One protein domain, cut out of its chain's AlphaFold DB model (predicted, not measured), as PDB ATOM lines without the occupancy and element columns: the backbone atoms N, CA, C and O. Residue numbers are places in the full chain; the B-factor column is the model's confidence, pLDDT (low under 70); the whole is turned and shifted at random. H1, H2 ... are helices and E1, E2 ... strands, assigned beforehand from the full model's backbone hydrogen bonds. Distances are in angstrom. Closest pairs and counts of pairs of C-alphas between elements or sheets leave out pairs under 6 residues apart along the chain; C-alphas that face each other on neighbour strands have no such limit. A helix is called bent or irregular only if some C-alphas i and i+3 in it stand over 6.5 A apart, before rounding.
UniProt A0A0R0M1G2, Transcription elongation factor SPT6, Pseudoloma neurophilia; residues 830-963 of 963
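Overview. This is residues 830 to 963 of the 963 residues of the protein "Transcription elongation factor SPT6" of Pseudoloma neurophilia (UniProt A0A0R0M1G2). Two lobes lie end to end, each built on a strongly twisted sheet of five antiparallel strands, and one long helix, H2, links them and packs on both sheets. In the first lobe the sheet E1 to E5 lies between H1 and H2; in the second, the short last helix H3 packs on the sheet E6 to E10. The printed part has 134 residues with three named helices and ten named strands, in the order H1, E1 to E5, H2, E6 to E10, H3, and each sheet runs strand beside strand in chain order. The class is mixed, helices and strands; the whole is compact, with a radius of gyration of the C-alphas of 15.9 A, and elongated, with spans of 48 by 31 by 21 A.

Arrangement. H1, residues 834 to 844, is on the sheet of E1, residues 848 to 852, E2, 859 to 866, E3, 869 to 878, E4, 881 to 884, and E5, 887 to 889. Its height over the sheet is 8.2 A, and it runs slantwise to the strands, at 50 degrees to E2 on the local plane. The closest C-alphas of H1 and E2 are those of Leu 841 and Asn 864, 6.8 A apart. The five strands are a meander, each the antiparallel neighbour of the one before. N 851 and O 860 of the hairpin E1 and E2 are 2.9 A apart, within hydrogen-bond range, as are N 863 and O 871 of E2 and E3, at 2.8 A. The pairing of E3 is staggered: residues 869 to 875 pair with E2 and residues 876 to 878 with E4, where N 878 and O 881 are 2.8 A apart. In the hairpin E4 and E5, N 884 and O 887 are within hydrogen-bond range, 2.9 A apart. H2, residues 892 to 912, is also on this sheet, making three layers, with helices on both faces. The closest C-alphas of E4 and H2 are those of Val 882 and Val 892, 6.7 A apart. H2 has a kink of 32 degrees near residue 899; it is neither bent nor irregular, but only just: C-alphas 898 and 901 are 6.3 A apart. H2 is on the second sheet too, which holds E6, residues 917 to 920, E7, 927 to 932, E8, 935 to 941, E9, 945 to 947, and E10, 950 to 952, again a meander. C-alphas 903 and 941 are the closest of H2 and E8, 6.9 A apart. Across the pairs, N 919 and O 929 are 2.8 A apart, N 930 and O 937 2.8 A, N 940 and O 946 2.9 A, and N 945 and O 952 2.8 A. H3, residues 955 to 962, is on this sheet; the closest C-alphas of E10 and H3, Phe 952 and Leu 958, are 5.8 A apart. H2, with residues 906 to 910 alone, and H3 only just touch, with 3 pairs of C-alphas within 8 A, the closest being Ile 910 and Trp 955 at 6.9 A; they run the same way at a steep tilt of 62 degrees. Every O i to N i+4 pair is within hydrogen-bond range in H1 and H3, and 15 of 17 in H2.

Along the chain. H1 is 15.6 A long from C-alpha 834 at (123.851, 20.628, 44.285). E2 is 21.7 A, E3 29.0 A, H2 28.2 A, E7 16.7 A and E8 18.5 A long. C-alpha 892 of H2 is at (124.952, 13.802, 61.712), and H3 ends with C-alpha 962 at (93.486, 4.721, 52.933).

Size, cuts and confidence. The C-alphas of Asn 879 and Asn 933, the two farthest apart, are 50.7 A apart. The printed part has no cut and no long link, and ends at residue 963, the chain's last. The mean pLDDT of the printed part is 92.8, and no printed residue is under 70.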
ATOM      1  N   TYR A 830     131.046  15.074  50.414       92.94
ATOM      2  CA  TYR A 830     131.628  15.480  49.144       92.94
ATOM      3  C   TYR A 830     131.599  17.005  49.039       92.94
ATOM      4  O   TYR A 830     130.563  17.640  49.263       92.94
ATOM      5  N   ASP A 831     132.735  17.595  48.670       90.19
ATOM      6  CA  ASP A 831     132.821  19.025  48.381       90.19
ATOM      7  C   ASP A 831     132.356  19.284  46.945       90.19
ATOM      8  O   ASP A 831     133.133  19.253  45.991       90.19
ATOM      9  N   CYS A 832     131.040  19.406  46.775       92.81
ATOM     10  CA  CYS A 832     130.408  19.504  45.467       92.81
ATOM     11  C   CYS A 832     129.172  20.413  45.476       92.81
ATOM     12  O   CYS A 832     128.557  20.700  46.509       92.81
ATOM     13  N   THR A 833     128.786  20.868  44.284       93.75
ATOM     14  CA  THR A 833     127.556  21.643  44.065       93.75
ATOM     15  C   THR A 833     126.305  20.760  44.159       93.75
ATOM     16  O   THR A 833     126.385  19.531  44.135       93.75
ATOM     17  N   ALA A 834     125.115  21.371  44.240       93.94
ATOM     18  CA  ALA A 834     123.851  20.628  44.285       93.94
ATOM     19  C   ALA A 834     123.681  19.693  43.075       93.94
ATOM     20  O   ALA A 834     123.423  18.511  43.260       93.94
ATOM     21  N   SER A 835     123.926  20.199  41.863       93.56
ATOM     22  CA  SER A 835     123.816  19.407  40.632       93.56
ATOM     23  C   SER A 835     124.816  18.244  40.600       93.56
ATOM     24  O   SER A 835     124.438  17.118  40.288       93.56
ATOM     25  N   GLN A 836     126.068  18.481  41.008       95.00
ATOM     26  CA  GLN A 836     127.082  17.425  41.091       95.00
ATOM     27  C   GLN A 836     126.706  16.345  42.111       95.00
ATOM     28  O   GLN A 836     126.906  15.164  41.841       95.00
ATOM     29  N   ALA A 837     126.137  16.722  43.259       95.81
ATOM     30  CA  ALA A 837     125.655  15.766  44.251       95.81
ATOM     31  C   ALA A 837     124.568  14.839  43.683       95.81
ATOM     32  O   ALA A 837     124.642  13.625  43.863       95.81
ATOM     33  N   GLU A 838     123.592  15.387  42.957       95.62
ATOM     34  CA  GLU A 838     122.555  14.588  42.294       95.62
ATOM     35  C   GLU A 838     123.161  13.624  41.267       95.62
ATOM     36  O   GLU A 838     122.797  12.450  41.224       95.62
ATOM     37  N   THR A 839     124.134  14.087  40.472       95.75
ATOM     38  CA  THR A 839     124.867  13.226  39.535       95.75
ATOM     39  C   THR A 839     125.605  12.101  40.263       95.75
ATOM     40  O   THR A 839     125.502  10.949  39.850       95.75
ATOM     41  N   ILE A 840     126.297  12.393  41.368       94.69
ATOM     42  CA  ILE A 840     127.027  11.387  42.155       94.69
ATOM     43  C   ILE A 840     126.067  10.319  42.695       94.69
ATOM     44  O   ILE A 840     126.341   9.129  42.529       94.69
ATOM     45  N   LEU A 841     124.931  10.722  43.279       95.25
ATOM     46  CA  LEU A 841     123.917   9.784  43.783       95.25
ATOM     47  C   LEU A 841     123.337   8.915  42.661       95.25
ATOM     48  O   LEU A 841     123.214   7.702  42.836       95.25
ATOM     49  N   LYS A 842     123.053   9.504  41.488       94.00
ATOM     50  CA  LYS A 842     122.602   8.772  40.291       94.00
ATOM     51  C   LYS A 842     123.625   7.732  39.841       94.00
ATOM     52  O   LYS A 842     123.273   6.576  39.616       94.00
ATOM     53  N   THR A 843     124.889   8.132  39.708       93.44
ATOM     54  CA  THR A 843     125.952   7.274  39.172       93.44
ATOM     55  C   THR A 843     126.326   6.156  40.139       93.44
ATOM     56  O   THR A 843     126.470   5.010  39.713       93.44
ATOM     57  N   LYS A 844     126.464   6.457  41.435       92.88
ATOM     58  CA  LYS A 844     126.865   5.470  42.448       92.88
ATOM     59  C   LYS A 844     125.709   4.615  42.969       92.88
ATOM     60  O   LYS A 844     125.965   3.608  43.621       92.88
ATOM     61  N   ARG A 845     124.456   4.988  42.671       89.94
ATOM     62  CA  ARG A 845     123.236   4.377  43.232       89.94
ATOM     63  C   ARG A 845     123.232   4.379  44.767       89.94
ATOM     64  O   ARG A 845     122.738   3.450  45.400       89.94
ATOM     65  N   GLU A 846     123.802   5.426  45.359       91.75
ATOM     66  CA  GLU A 846     123.768   5.657  46.802       91.75
ATOM     67  C   GLU A 846     122.447   6.341  47.191       91.75
ATOM     68  O   GLU A 846     121.873   7.109  46.415       91.75
ATOM     69  N   ALA A 847     121.950   6.058  48.399       92.31
ATOM     70  CA  ALA A 847     120.700   6.641  48.892       92.31
ATOM     71  C   ALA A 847     120.886   8.074  49.417       92.31
ATOM     72  O   ALA A 847     119.963   8.886  49.336       92.31
ATOM     73  N   LEU A 848     122.063   8.393  49.971       96.00
ATOM     74  CA  LEU A 848     122.332   9.694  50.573       96.00
ATOM     75  C   LEU A 848     123.809  10.097  50.507       96.00
ATOM     76  O   LEU A 848     124.686   9.239  50.568       96.00
ATOM     77  N   LEU A 849     124.069  11.404  50.450       96.81
ATOM     78  CA  LEU A 849     125.397  12.000  50.627       96.81
ATOM     79  C   LEU A 849     125.307  13.315  51.406       96.81
ATOM     80  O   LEU A 849     124.236  13.913  51.526       96.81
ATOM     81  N   LEU A 850     126.440  13.786  51.916       97.12
ATOM     82  CA  LEU A 850     126.572  15.071  52.595       97.12
ATOM     83  C   LEU A 850     127.354  16.054  51.726       97.12
ATOM     84  O   LEU A 850     128.343  15.685  51.100       97.12
ATOM     85  N   ARG A 851     126.958  17.323  51.735       96.06
ATOM     86  CA  ARG A 851     127.720  18.406  51.098       96.06
ATOM     87  C   ARG A 851     127.635  19.704  51.889       96.06
ATOM     88  O   ARG A 851     126.804  19.850  52.791       96.06
ATOM     89  N   LYS A 852     128.461  20.675  51.508       93.62
ATOM     90  CA  LYS A 852     128.379  22.058  51.991       93.62
ATOM     91  C   LYS A 852     127.278  22.816  51.238       93.62
ATOM     92  O   LYS A 852     127.007  22.536  50.065       93.62
ATOM     93  N   SER A 853     126.579  23.738  51.905       93.44
ATOM     94  CA  SER A 853     125.647  24.644  51.221       93.44
ATOM     95  C   SER A 853     126.409  25.598  50.294       93.44
ATOM     96  O   SER A 853     127.588  25.863  50.508       93.44
ATOM     97  N   SER A 854     125.734  26.166  49.291       84.25
ATOM     98  CA  SER A 854     126.341  27.196  48.432       84.25
ATOM     99  C   SER A 854     126.722  28.461  49.207       84.25
ATOM    100  O   SER A 854     127.677  29.130  48.839       84.25
ATOM    101  N   THR A 855     126.009  28.765  50.297       82.50
ATOM    102  CA  THR A 855     126.335  29.879  51.205       82.50
ATOM    103  C   THR A 855     127.459  29.542  52.185       82.50
ATOM    104  O   THR A 855     127.981  30.420  52.855       82.50
ATOM    105  N   GLY A 856     127.828  28.266  52.308       78.25
ATOM    106  CA  GLY A 856     128.892  27.772  53.173       78.25
ATOM    107  C   GLY A 856     128.583  27.678  54.670       78.25
ATOM    108  O   GLY A 856     129.355  27.054  55.394       78.25
ATOM    109  N   GLU A 857     127.457  28.224  55.124       82.31
ATOM    110  CA  GLU A 857     127.095  28.314  56.548       82.31
ATOM    111  C   GLU A 857     126.538  27.013  57.149       82.31
ATOM    112  O   GLU A 857     126.438  26.878  58.367       82.31
ATOM    113  N   HIS A 858     126.104  26.058  56.321       93.12
ATOM    114  CA  HIS A 858     125.431  24.850  56.799       93.12
ATOM    115  C   HIS A 858     125.702  23.623  55.923       93.12
ATOM    116  O   HIS A 858     126.131  23.723  54.773       93.12
ATOM    117  N   GLY A 859     125.439  22.450  56.493       94.94
ATOM    118  CA  GLY A 859     125.440  21.161  55.812       94.94
ATOM    119  C   GLY A 859     124.139  20.874  55.091       94.94
ATOM    120  O   GLY A 859     123.071  21.349  55.480       94.94
ATOM    121  N   VAL A 860     124.234  20.075  54.034       97.00
ATOM    122  CA  VAL A 860     123.079  19.574  53.295       97.00
ATOM    123  C   VAL A 860     123.184  18.060  53.179       97.00
ATOM    124  O   VAL A 860     124.169  17.558  52.639       97.00
ATOM    125  N   ILE A 861     122.161  17.347  53.653       97.38
ATOM    126  CA  ILE A 861     121.969  15.921  53.365       97.38
ATOM    127  C   ILE A 861     121.183  15.839  52.063       97.38
ATOM    128  O   ILE A 861     120.046  16.306  51.992       97.38
ATOM    129  N   VAL A 862     121.800  15.290  51.023       96.94
ATOM    130  CA  VAL A 862     121.147  15.057  49.736       96.94
ATOM    131  C   VAL A 862     120.638  13.625  49.727       96.94
ATOM    132  O   VAL A 862     121.425  12.701  49.907       96.94
ATOM    133  N   PHE A 863     119.333  13.457  49.552       95.88
ATOM    134  CA  PHE A 863     118.643  12.175  49.597       95.88
ATOM    135  C   PHE A 863     118.010  11.843  48.246       95.88
ATOM    136  O   PHE A 863     117.318  12.683  47.668       95.88
ATOM    137  N   ASN A 864     118.237  10.627  47.757       94.44
ATOM    138  CA  ASN A 864     117.728  10.133  46.482       94.44
ATOM    139  C   ASN A 864     116.379   9.408  46.675       94.44
ATOM    140  O   ASN A 864     116.354   8.256  47.103       94.44
ATOM    141  N   LEU A 865     115.264  10.080  46.359       90.19
ATOM    142  CA  LEU A 865     113.911   9.503  46.466       90.19
ATOM    143  C   LEU A 865     113.566   8.572  45.304       90.19
ATOM    144  O   LEU A 865     112.742   7.683  45.459       90.19
ATOM    145  N   ASN A 866     114.102   8.838  44.121       86.00
ATOM    146  CA  ASN A 866     113.987   8.009  42.924       86.00
ATOM    147  C   ASN A 866     115.008   8.542  41.909       86.00
ATOM    148  O   ASN A 866     115.476   9.668  42.056       86.00
ATOM    149  N   ASN A 867     115.273   7.795  40.836       81.75
ATOM    150  CA  ASN A 867     116.234   8.106  39.776       81.75
ATOM    151  C   ASN A 867     116.222   9.570  39.297       81.75
ATOM    152  O   ASN A 867     117.266  10.058  38.876       81.75
ATOM    153  N   ASP A 868     115.094  10.278  39.409       86.25
ATOM    154  CA  ASP A 868     114.932  11.659  38.953       86.25
ATOM    155  C   ASP A 868     114.578  12.686  40.044       86.25
ATOM    156  O   ASP A 868     114.416  13.862  39.722       86.25
ATOM    157  N   ILE A 869     114.441  12.296  41.319       90.44
ATOM    158  CA  ILE A 869     113.975  13.200  42.387       90.44
ATOM    159  C   ILE A 869     114.928  13.168  43.584       90.44
ATOM    160  O   ILE A 869     115.079  12.147  44.254       90.44
ATOM    161  N   PHE A 870     115.494  14.334  43.902       93.38
ATOM    162  CA  PHE A 870     116.422  14.541  45.013       93.38
ATOM    163  C   PHE A 870     115.838  15.513  46.034       93.38
ATOM    164  O   PHE A 870     115.190  16.499  45.681       93.38
ATOM    165  N   VAL A 871     116.079  15.243  47.316       93.44
ATOM    166  CA  VAL A 871     115.683  16.124  48.420       93.44
ATOM    167  C   VAL A 871     116.924  16.631  49.132       93.44
ATOM    168  O   VAL A 871     117.799  15.853  49.502       93.44
ATOM    169  N   HIS A 872     116.984  17.941  49.355       94.50
ATOM    170  CA  HIS A 872     118.094  18.602  50.034       94.50
ATOM    171  C   HIS A 872     117.660  19.056  51.426       94.50
ATOM    172  O   HIS A 872     116.943  20.043  51.579       94.50
ATOM    173  N   TYR A 873     118.119  18.344  52.447       95.31
ATOM    174  CA  TYR A 873     117.805  18.622  53.842       95.31
ATOM    175  C   TYR A 873     118.886  19.481  54.494       95.31
ATOM    176  O   TYR A 873     120.060  19.113  54.504       95.31
ATOM    177  N   LYS A 874     118.485  20.619  55.065       96.12
ATOM    178  CA  LYS A 874     119.381  21.543  55.769       96.12
ATOM    179  C   LYS A 874     119.775  20.998  57.142       96.12
ATOM    180  O   LYS A 874     118.914  20.586  57.916       96.12
ATOM    181  N   VAL A 875     121.063  21.081  57.459       96.56
ATOM    182  CA  VAL A 875     121.653  20.644  58.727       96.56
ATOM    183  C   VAL A 875     122.610  21.719  59.231       96.56
ATOM    184  O   VAL A 875     123.544  22.093  58.524       96.56
ATOM    185  N   GLN A 876     122.384  22.244  60.433       94.75
ATOM    186  CA  GLN A 876     123.162  23.371  60.968       94.75
ATOM    187  C   GLN A 876     123.971  22.956  62.197       94.75
ATOM    188  O   GLN A 876     123.461  22.188  63.012       94.75
ATOM    189  N   PRO A 877     125.201  23.463  62.380       90.69
ATOM    190  CA  PRO A 877     125.904  23.302  63.645       90.69
ATOM    191  C   PRO A 877     125.175  24.092  64.744       90.69
ATOM    192  O   PRO A 877     124.683  25.194  64.502       90.69
ATOM    193  N   TYR A 878     125.084  23.532  65.950       89.94
ATOM    194  CA  TYR A 878     124.428  24.169  67.095       89.94
ATOM    195  C   TYR A 878     125.119  23.766  68.403       89.94
ATOM    196  O   TYR A 878     124.947  22.644  68.863       89.94
ATOM    197  N   ASN A 879     125.906  24.664  69.009       87.00
ATOM    198  CA  ASN A 879     126.596  24.451  70.296       87.00
ATOM    199  C   ASN A 879     127.365  23.115  70.400       87.00
ATOM    200  O   ASN A 879     127.203  22.367  71.362       87.00
ATOM    201  N   GLY A 880     128.176  22.787  69.386       82.00
ATOM    202  CA  GLY A 880     128.926  21.520  69.321       82.00
ATOM    203  C   GLY A 880     128.093  20.290  68.933       82.00
ATOM    204  O   GLY A 880     128.643  19.203  68.803       82.00
ATOM    205  N   LYS A 881     126.788  20.473  68.720       92.94
ATOM    206  CA  LYS A 881     125.814  19.494  68.232       92.94
ATOM    207  C   LYS A 881     125.306  19.896  66.848       92.94
ATOM    208  O   LYS A 881     125.846  20.802  66.206       92.94
ATOM    209  N   VAL A 882     124.252  19.237  66.379       92.94
ATOM    210  CA  VAL A 882     123.672  19.460  65.059       92.94
ATOM    211  C   VAL A 882     122.158  19.669  65.149       92.94
ATOM    212  O   VAL A 882     121.446  18.869  65.744       92.94
ATOM    213  N   LEU A 883     121.649  20.736  64.536       95.38
ATOM    214  CA  LEU A 883     120.224  21.046  64.427       95.38
ATOM    215  C   LEU A 883     119.669  20.547  63.086       95.38
ATOM    216  O   LEU A 883     120.156  20.931  62.018       95.38
ATOM    217  N   PHE A 884     118.614  19.733  63.143       96.31
ATOM    218  CA  PHE A 884     117.874  19.230  61.984       96.31
ATOM    219  C   PHE A 884     116.374  19.206  62.295       96.31
ATOM    220  O   PHE A 884     115.968  18.695  63.332       96.31
ATOM    221  N   ASN A 885     115.542  19.790  61.425       91.12
ATOM    222  CA  ASN A 885     114.085  19.895  61.622       91.12
ATOM    223  C   ASN A 885     113.669  20.409  63.020       91.12
ATOM    224  O   ASN A 885     112.723  19.904  63.619       91.12
ATOM    225  N   ASN A 886     114.370  21.424  63.540       93.25
ATOM    226  CA  ASN A 886     114.171  21.995  64.885       93.25
ATOM    227  C   ASN A 886     114.427  21.023  66.054       93.25
ATOM    228  O   ASN A 886     114.038  21.306  67.185       93.25
ATOM    229  N   ILE A 887     115.100  19.900  65.801       93.75
ATOM    230  CA  ILE A 887     115.522  18.923  66.807       93.75
ATOM    231  C   ILE A 887     117.052  18.928  66.867       93.75
ATOM    232  O   ILE A 887     117.731  19.014  65.841       93.75
ATOM    233  N   ILE A 888     117.597  18.873  68.082       95.12
ATOM    234  CA  ILE A 888     119.041  18.846  68.326       95.12
ATOM    235  C   ILE A 888     119.497  17.387  68.418       95.12
ATOM    236  O   ILE A 888     118.963  16.612  69.209       95.12
ATOM    237  N   TYR A 889     120.511  17.044  67.633       95.31
ATOM    238  CA  TYR A 889     121.161  15.739  67.563       95.31
ATOM    239  C   TYR A 889     122.633  15.877  67.950       95.31
ATOM    240  O   TYR A 889     123.241  16.906  67.675       95.31
ATOM    241  N   GLU A 890     123.230  14.849  68.552       92.19
ATOM    242  CA  GLU A 890     124.650  14.857  68.936       92.19
ATOM    243  C   GLU A 890     125.570  15.048  67.721       92.19
ATOM    244  O   GLU A 890     126.525  15.815  67.771       92.19
ATOM    245  N   ASN A 891     125.265  14.380  66.606       93.88
ATOM    246  CA  ASN A 891     126.017  14.459  65.355       93.88
ATOM    247  C   ASN A 891     125.126  14.090  64.152       93.88
ATOM    248  O   ASN A 891     123.948  13.751  64.302       93.88
ATOM    249  N   VAL A 892     125.686  14.157  62.939       95.12
ATOM    250  CA  VAL A 892     124.952  13.802  61.712       95.12
ATOM    251  C   VAL A 892     124.646  12.311  61.608       95.12
ATOM    252  O   VAL A 892     123.581  11.964  61.097       95.12
ATOM    253  N   ASP A 893     125.486  11.436  62.161       94.75
ATOM    254  CA  ASP A 893     125.209   9.995  62.193       94.75
ATOM    255  C   ASP A 893     123.891   9.694  62.909       94.75
ATOM    256  O   ASP A 893     123.095   8.887  62.435       94.75
ATOM    257  N   GLN A 894     123.597  10.395  64.008       94.75
ATOM    258  CA  GLN A 894     122.338  10.226  64.727       94.75
ATOM    259  C   GLN A 894     121.122  10.644  63.882       94.75
ATOM    260  O   GLN A 894     120.089   9.975  63.931       94.75
ATOM    261  N   ILE A 895     121.241  11.705  63.072       96.44
ATOM    262  CA  ILE A 895     120.198  12.109  62.113       96.44
ATOM    263  C   ILE A 895     120.004  11.006  61.066       96.44
ATOM    264  O   ILE A 895     118.875  10.593  60.793       96.44
ATOM    265  N   ILE A 896     121.100  10.494  60.499       95.44
ATOM    266  CA  ILE A 896     121.066   9.434  59.486       95.44
ATOM    267  C   ILE A 896     120.423   8.164  60.061       95.44
ATOM    268  O   ILE A 896     119.521   7.594  59.443       95.44
ATOM    269  N   CYS A 897     120.828   7.738  61.259       93.50
ATOM    270  CA  CYS A 897     120.319   6.534  61.911       93.50
ATOM    271  C   CYS A 897     118.848   6.636  62.324       93.50
ATOM    272  O   CYS A 897     118.124   5.653  62.167       93.50
ATOM    273  N   ASN A 898     118.410   7.783  62.850       92.38
ATOM    274  CA  ASN A 898     117.062   7.919  63.408       92.38
ATOM    275  C   ASN A 898     116.024   8.336  62.363       92.38
ATOM    276  O   ASN A 898     114.877   7.911  62.456       92.38
ATOM    277  N   PHE A 899     116.408   9.154  61.380       93.94
ATOM    278  CA  PHE A 899     115.485   9.702  60.387       93.94
ATOM    279  C   PHE A 899     115.648   9.017  59.026       93.94
ATOM    280  O   PHE A 899     114.739   8.339  58.550       93.94
ATOM    281  N   PHE A 900     116.828   9.129  58.409       94.50
ATOM    282  CA  PHE A 900     117.024   8.661  57.031       94.50
ATOM    283  C   PHE A 900     116.970   7.141  56.899       94.50
ATOM    284  O   PHE A 900     116.460   6.642  55.903       94.50
ATOM    285  N   ARG A 901     117.415   6.383  57.905       93.50
ATOM    286  CA  ARG A 901     117.297   4.917  57.900       93.50
ATOM    287  C   ARG A 901     115.840   4.453  57.842       93.50
ATOM    288  O   ARG A 901     115.539   3.484  57.147       93.50
ATOM    289  N   VAL A 902     114.948   5.124  58.574       92.31
ATOM    290  CA  VAL A 902     113.508   4.820  58.565       92.31
ATOM    291  C   VAL A 902     112.911   5.195  57.214       92.31
ATOM    292  O   VAL A 902     112.210   4.386  56.614       92.31
ATOM    293  N   LEU A 903     113.283   6.362  56.694       93.06
ATOM    294  CA  LEU A 903     112.805   6.865  55.410       93.06
ATOM    295  C   LEU A 903     113.219   5.951  54.242       93.06
ATOM    296  O   LEU A 903     112.371   5.567  53.441       93.06
ATOM    297  N   VAL A 904     114.482   5.506  54.198       92.50
ATOM    298  CA  VAL A 904     114.976   4.509  53.223       92.50
ATOM    299  C   VAL A 904     114.210   3.192  53.343       92.50
ATOM    300  O   VAL A 904     113.870   2.578  52.334       92.50
ATOM    301  N   LYS A 905     113.913   2.745  54.572       93.38
ATOM    302  CA  LYS A 905     113.130   1.524  54.798       93.38
ATOM    303  C   LYS A 905     111.710   1.671  54.247       93.38
ATOM    304  O   LYS A 905     111.247   0.767  53.557       93.38
ATOM    305  N   HIS A 906     111.025   2.776  54.540       93.19
ATOM    306  CA  HIS A 906     109.687   3.041  54.005       93.19
ATOM    307  C   HIS A 906     109.706   3.115  52.482       93.19
ATOM    308  O   HIS A 906     108.903   2.436  51.853       93.19
ATOM    309  N   GLN A 907     110.653   3.849  51.895       92.31
ATOM    310  CA  GLN A 907     110.822   3.941  50.445       92.31
ATOM    311  C   GLN A 907     110.978   2.557  49.803       92.31
ATOM    312  O   GLN A 907     110.248   2.232  48.873       92.31
ATOM    313  N   ALA A 908     111.866   1.710  50.335       92.06
ATOM    314  CA  ALA A 908     112.095   0.371  49.798       92.06
ATOM    315  C   ALA A 908     110.843  -0.521  49.871       92.06
ATOM    316  O   ALA A 908     110.563  -1.270  48.937       92.06
ATOM    317  N   ILE A 909     110.077  -0.437  50.967       94.19
ATOM    318  CA  ILE A 909     108.817  -1.178  51.122       94.19
ATOM    319  C   ILE A 909     107.788  -0.688  50.099       94.19
ATOM    320  O   ILE A 909     107.212  -1.505  49.381       94.19
ATOM    321  N   ILE A 910     107.611   0.631  49.993       93.12
ATOM    322  CA  ILE A 910     106.674   1.286  49.074       93.12
ATOM    323  C   ILE A 910     106.995   0.905  47.623       93.12
ATOM    324  O   ILE A 910     106.131   0.407  46.912       93.12
ATOM    325  N   GLU A 911     108.250   1.043  47.194       90.62
ATOM    326  CA  GLU A 911     108.678   0.724  45.823       90.62
ATOM    327  C   GLU A 911     108.577  -0.770  45.482       90.62
ATOM    328  O   GLU A 911     108.450  -1.137  44.312       90.62
ATOM    329  N   SER A 912     108.612  -1.647  46.490       92.88
ATOM    330  CA  SER A 912     108.431  -3.088  46.299       92.88
ATOM    331  C   SER A 912     106.963  -3.513  46.144       92.88
ATOM    332  O   SER A 912     106.696  -4.597  45.610       92.88
ATOM    333  N   ASP A 913     106.007  -2.680  46.572       94.69
ATOM    334  CA  ASP A 913     104.580  -3.003  46.553       94.69
ATOM    335  C   ASP A 913     103.952  -2.745  45.176       94.69
ATOM    336  O   ASP A 913     103.509  -1.651  44.837       94.69
ATOM    337  N   LYS A 914     103.849  -3.814  44.381       93.75
ATOM    338  CA  LYS A 914     103.235  -3.782  43.044       93.75
ATOM    339  C   LYS A 914     101.707  -3.646  43.058       93.75
ATOM    340  O   LYS A 914     101.117  -3.525  41.986       93.75
ATOM    341  N   SER A 915     101.055  -3.721  44.223       93.44
ATOM    342  CA  SER A 915      99.593  -3.599  44.332       93.44
ATOM    343  C   SER A 915      99.100  -2.149  44.298       93.44
ATOM    344  O   SER A 915      97.901  -1.916  44.135       93.44
ATOM    345  N   VAL A 916     100.015  -1.183  44.417       93.81
ATOM    346  CA  VAL A 916      99.732   0.252  44.435       93.81
ATOM    347  C   VAL A 916     100.554   0.935  43.346       93.81
ATOM    348  O   VAL A 916     101.749   0.700  43.200       93.81
ATOM    349  N   THR A 917      99.922   1.810  42.566       93.69
ATOM    350  CA  THR A 917     100.650   2.674  41.630       93.69
ATOM    351  C   THR A 917     101.181   3.883  42.394       93.69
ATOM    352  O   THR A 917     100.396   4.626  42.979       93.69
ATOM    353  N   ILE A 918     102.500   4.086  42.390       94.19
ATOM    354  CA  ILE A 918     103.168   5.182  43.109       94.19
ATOM    355  C   ILE A 918     103.698   6.211  42.115       94.19
ATOM    356  O   ILE A 918     104.436   5.881  41.186       94.19
ATOM    357  N   ARG A 919     103.351   7.481  42.335       93.25
ATOM    358  CA  ARG A 919     103.857   8.619  41.567       93.25
ATOM    359  C   ARG A 919     104.424   9.680  42.502       93.25
ATOM    360  O   ARG A 919     103.682  10.397  43.165       93.25
ATOM    361  N   TYR A 920     105.743   9.825  42.524       92.31
ATOM    362  CA  TYR A 920     106.392  10.901  43.273       92.31
ATOM    363  C   TYR A 920     106.067  12.281  42.679       92.31
ATOM    364  O   TYR A 920     106.026  12.462  41.459       92.31
ATOM    365  N   ILE A 921     105.838  13.260  43.553       91.31
ATOM    366  CA  ILE A 921     105.416  14.609  43.176       91.31
ATOM    367  C   ILE A 921     106.660  15.504  43.075       91.31
ATOM    368  O   ILE A 921     107.188  15.970  44.081       91.31
ATOM    369  N   SER A 922     107.134  15.768  41.855       83.19
ATOM    370  CA  SER A 922     108.397  16.490  41.613       83.19
ATOM    371  C   SER A 922     108.433  17.913  42.187       83.19
ATOM    372  O   SER A 922     109.477  18.362  42.649       83.19
ATOM    373  N   ASN A 923     107.296  18.619  42.216       86.56
ATOM    374  CA  ASN A 923     107.196  19.971  42.782       86.56
ATOM    375  C   ASN A 923     106.957  19.998  44.304       86.56
ATOM    376  O   ASN A 923     106.898  21.079  44.890       86.56
ATOM    377  N   LYS A 924     106.817  18.832  44.953       88.38
ATOM    378  CA  LYS A 924     106.716  18.682  46.413       88.38
ATOM    379  C   LYS A 924     107.601  17.512  46.868       88.38
ATOM    380  O   LYS A 924     107.083  16.432  47.158       88.38
ATOM    381  N   PRO A 925     108.928  17.713  46.936       81.62
ATOM    382  CA  PRO A 925     109.862  16.666  47.335       81.62
ATOM    383  C   PRO A 925     109.496  16.104  48.717       81.62
ATOM    384  O   PRO A 925     109.195  16.861  49.641       81.62
ATOM    385  N   GLY A 926     109.477  14.776  48.841       87.44
ATOM    386  CA  GLY A 926     108.988  14.075  50.035       87.44
ATOM    387  C   GLY A 926     107.493  13.735  50.010       87.44
ATOM    388  O   GLY A 926     106.997  13.173  50.979       87.44
ATOM    389  N   PHE A 927     106.767  14.033  48.928       93.06
ATOM    390  CA  PHE A 927     105.386  13.587  48.735       93.06
ATOM    391  C   PHE A 927     105.254  12.651  47.529       93.06
ATOM    392  O   PHE A 927     105.912  12.832  46.500       93.06
ATOM    393  N   PHE A 928     104.352  11.679  47.634       94.38
ATOM    394  CA  PHE A 928     103.963  10.813  46.527       94.38
ATOM    395  C   PHE A 928     102.451  10.592  46.502       94.38
ATOM    396  O   PHE A 928     101.781  10.633  47.531       94.38
ATOM    397  N   GLU A 929     101.906  10.391  45.312       95.50
ATOM    398  CA  GLU A 929     100.535   9.952  45.097       95.50
ATOM    399  C   GLU A 929     100.527   8.424  45.004       95.50
ATOM    400  O   GLU A 929     101.219   7.839  44.170       95.50
ATOM    401  N   ALA A 930      99.768   7.787  45.886       95.31
ATOM    402  CA  ALA A 930      99.515   6.357  45.888       95.31
ATOM    403  C   ALA A 930      98.111   6.100  45.333       95.31
ATOM    404  O   ALA A 930      97.153   6.721  45.792       95.31
ATOM    405  N   SER A 931      97.990   5.206  44.350       93.88
ATOM    406  CA  SER A 931      96.719   4.869  43.707       93.88
ATOM    407  C   SER A 931      96.438   3.372  43.731       93.88
ATOM    408  O   SER A 931      97.274   2.567  43.310       93.88
ATOM    409  N   LYS A 932      95.238   2.998  44.184       93.38
ATOM    410  CA  LYS A 932      94.740   1.617  44.186       93.38
ATOM    411  C   LYS A 932      93.246   1.624  43.878       93.38
ATOM    412  O   LYS A 932      92.488   2.393  44.456       93.38
ATOM    413  N   ASN A 933      92.817   0.815  42.908       90.88
ATOM    414  CA  ASN A 933      91.415   0.736  42.464       90.88
ATOM    415  C   ASN A 933      90.762   2.101  42.125       90.88
ATOM    416  O   ASN A 933      89.561   2.280  42.311       90.88
ATOM    417  N   GLY A 934      91.544   3.070  41.634       88.62
ATOM    418  CA  GLY A 934      91.067   4.415  41.286       88.62
ATOM    419  C   GLY A 934      90.923   5.388  42.464       88.62
ATOM    420  O   GLY A 934      90.557   6.541  42.239       88.62
ATOM    421  N   GLN A 935      91.222   4.968  43.698       91.94
ATOM    422  CA  GLN A 935      91.389   5.877  44.832       91.94
ATOM    423  C   GLN A 935      92.829   6.381  44.869       91.94
ATOM    424  O   GLN A 935      93.758   5.577  44.878       91.94
ATOM    425  N   ASN A 936      92.999   7.704  44.900       94.38
ATOM    426  CA  ASN A 936      94.304   8.353  44.960       94.38
ATOM    427  C   ASN A 936      94.476   9.069  46.297       94.38
ATOM    428  O   ASN A 936      93.610   9.843  46.715       94.38
ATOM    429  N   VAL A 937      95.622   8.859  46.934       96.06
ATOM    430  CA  VAL A 937      95.977   9.485  48.205       96.06
ATOM    431  C   VAL A 937      97.359  10.109  48.095       96.06
ATOM    432  O   VAL A 937      98.305   9.470  47.647       96.06
ATOM    433  N   VAL A 938      97.488  11.365  48.524       95.94
ATOM    434  CA  VAL A 938      98.790  12.033  48.631       95.94
ATOM    435  C   VAL A 938      99.385  11.730  50.001       95.94
ATOM    436  O   VAL A 938      98.817  12.101  51.031       95.94
ATOM    437  N   VAL A 939     100.538  11.074  49.995       96.06
ATOM    438  CA  VAL A 939     101.276  10.635  51.175       96.06
ATOM    439  C   VAL A 939     102.536  11.481  51.318       96.06
ATOM    440  O   VAL A 939     103.269  11.696  50.353       96.06
ATOM    441  N   TRP A 940     102.798  11.966  52.528       95.06
ATOM    442  CA  TRP A 940     104.095  12.519  52.908       95.06
ATOM    443  C   TRP A 940     104.992  11.405  53.450       95.06
ATOM    444  O   TRP A 940     104.582  10.667  54.349       95.06
ATOM    445  N   LEU A 941     106.200  11.304  52.904       93.75
ATOM    446  CA  LEU A 941     107.234  10.344  53.267       93.75
ATOM    447  C   LEU A 941     108.251  11.010  54.203       93.75
ATOM    448  O   LEU A 941     109.040  11.852  53.775       93.75
ATOM    449  N   GLY A 942     108.236  10.618  55.475       90.62
ATOM    450  CA  GLY A 942     109.191  11.077  56.485       90.62
ATOM    451  C   GLY A 942     109.678   9.944  57.388       90.62
ATOM    452  O   GLY A 942     109.832   8.809  56.952       90.62
ATOM    453  N   ASP A 943     109.886  10.255  58.668       87.56
ATOM    454  CA  ASP A 943     110.058   9.261  59.746       87.56
ATOM    455  C   ASP A 943     108.790   8.424  60.007       87.56
ATOM    456  O   ASP A 943     108.795   7.422  60.720       87.56
ATOM    457  N   SER A 944     107.688   8.878  59.427       93.00
ATOM    458  CA  SER A 944     106.352   8.325  59.458       93.00
ATOM    459  C   SER A 944     105.677   8.673  58.134       93.00
ATOM    460  O   SER A 944     106.015   9.669  57.485       93.00
ATOM    461  N   LEU A 945     104.712   7.861  57.728       95.62
ATOM    462  CA  LEU A 945     103.896   8.113  56.551       95.62
ATOM    463  C   LEU A 945     102.680   8.930  56.971       95.62
ATOM    464  O   LEU A 945     101.992   8.572  57.926       95.62
ATOM    465  N   ARG A 946     102.396  10.043  56.293       96.19
ATOM    466  CA  ARG A 946     101.267  10.905  56.675       96.19
ATOM    467  C   ARG A 946     100.310  11.139  55.527       96.19
ATOM    468  O   ARG A 946     100.722  11.501  54.429       96.19
ATOM    469  N   VAL A 947      99.023  11.003  55.825       95.44
ATOM    470  CA  VAL A 947      97.917  11.328  54.923       95.44
ATOM    471  C   VAL A 947      97.037  12.342  55.631       95.44
ATOM    472  O   VAL A 947      96.386  12.034  56.632       95.44
ATOM    473  N   SER A 948      97.009  13.575  55.122       91.62
ATOM    474  CA  SER A 948      96.322  14.685  55.790       91.62
ATOM    475  C   SER A 948      96.822  14.848  57.242       91.62
ATOM    476  O   SER A 948      97.996  15.142  57.448       91.62
ATOM    477  N   LYS A 949      95.963  14.653  58.253       92.25
ATOM    478  CA  LYS A 949      96.319  14.714  59.684       92.25
ATOM    479  C   LYS A 949      96.636  13.350  60.315       92.25
ATOM    480  O   LYS A 949      96.992  13.309  61.490       92.25
ATOM    481  N   LYS A 950      96.476  12.246  59.582       95.12
ATOM    482  CA  LYS A 950      96.739  10.891  60.089       95.12
ATOM    483  C   LYS A 950      98.203  10.517  59.873       95.12
ATOM    484  O   LYS A 950      98.792  10.886  58.858       95.12
ATOM    485  N   THR A 951      98.768   9.798  60.838       96.00
ATOM    486  CA  THR A 951     100.164   9.347  60.840       96.00
ATOM    487  C   THR A 951     100.193   7.833  60.957       96.00
ATOM    488  O   THR A 951      99.542   7.275  61.835       96.00
ATOM    489  N   PHE A 952     100.962   7.198  60.087       96.44
ATOM    490  CA  PHE A 952     101.129   5.760  59.976       96.44
ATOM    491  C   PHE A 952     102.615   5.438  60.113       96.44
ATOM    492  O   PHE A 952     103.464   6.118  59.532       96.44
ATOM    493  N   TYR A 953     102.946   4.415  60.892       93.81
ATOM    494  CA  TYR A 953     104.335   3.965  61.058       93.81
ATOM    495  C   TYR A 953     104.683   2.799  60.129       93.81
ATOM    496  O   TYR A 953     105.865   2.525  59.903       93.81
ATOM    497  N   ASP A 954     103.661   2.160  59.560       93.50
ATOM    498  CA  ASP A 954     103.765   1.032  58.649       93.50
ATOM    499  C   ASP A 954     103.003   1.313  57.342       93.50
ATOM    500  O   ASP A 954     101.970   1.990  57.333       93.50
ATOM    501  N   TRP A 955     103.546   0.820  56.228       95.25
ATOM    502  CA  TRP A 955     102.941   0.973  54.904       95.25
ATOM    503  C   TRP A 955     101.632   0.186  54.778       95.25
ATOM    504  O   TRP A 955     100.689   0.661  54.148       95.25
ATOM    505  N   GLU A 956     101.543  -0.981  55.414       94.12
ATOM    506  CA  GLU A 956     100.378  -1.856  55.346       94.12
ATOM    507  C   GLU A 956      99.185  -1.257  56.096       94.12
ATOM    508  O   GLU A 956      98.056  -1.327  55.609       94.12
ATOM    509  N   ASP A 957      99.432  -0.591  57.227       95.50
ATOM    510  CA  ASP A 957      98.407   0.151  57.969       95.50
ATOM    511  C   ASP A 957      97.840   1.300  57.127       95.50
ATOM    512  O   ASP A 957      96.622   1.452  57.009       95.50
ATOM    513  N   LEU A 958      98.721   2.077  56.481       95.88
ATOM    514  CA  LEU A 958      98.308   3.148  55.574       95.88
ATOM    515  C   LEU A 958      97.483   2.587  54.417       95.88
ATOM    516  O   LEU A 958      96.431   3.142  54.098       95.88
ATOM    517  N   LYS A 959      97.936   1.484  53.809       94.19
ATOM    518  CA  LYS A 959      97.235   0.832  52.703       94.19
ATOM    519  C   LYS A 959      95.842   0.388  53.137       94.19
ATOM    520  O   LYS A 959      94.870   0.776  52.512       94.19
ATOM    521  N   ASN A 960      95.727  -0.351  54.237       93.50
ATOM    522  CA  ASN A 960      94.444  -0.874  54.708       93.50
ATOM    523  C   ASN A 960      93.439   0.225  55.077       93.50
ATOM    524  O   ASN A 960      92.237   0.030  54.904       93.50
ATOM    525  N   GLU A 961      93.908   1.365  55.587       94.06
ATOM    526  CA  GLU A 961      93.025   2.452  56.015       94.06
ATOM    527  C   GLU A 961      92.691   3.452  54.895       94.06
ATOM    528  O   GLU A 961      91.627   4.074  54.934       94.06
ATOM    529  N   CYS A 962      93.583   3.634  53.913       91.00
ATOM    530  CA  CYS A 962      93.486   4.721  52.933       91.00
ATOM    531  C   CYS A 962      93.411   4.284  51.453       91.00
ATOM    532  O   CYS A 962      93.081   5.144  50.637       91.00
ATOM    533  N   LEU A 963      93.730   3.027  51.089       87.06
ATOM    534  CA  LEU A 963      93.898   2.545  49.696       87.06
ATOM    535  C   LEU A 963      93.257   1.171  49.410       87.06
ATOM    536  O   LEU A 963      92.526   1.057  48.404       87.06
TER     537      LEU A 963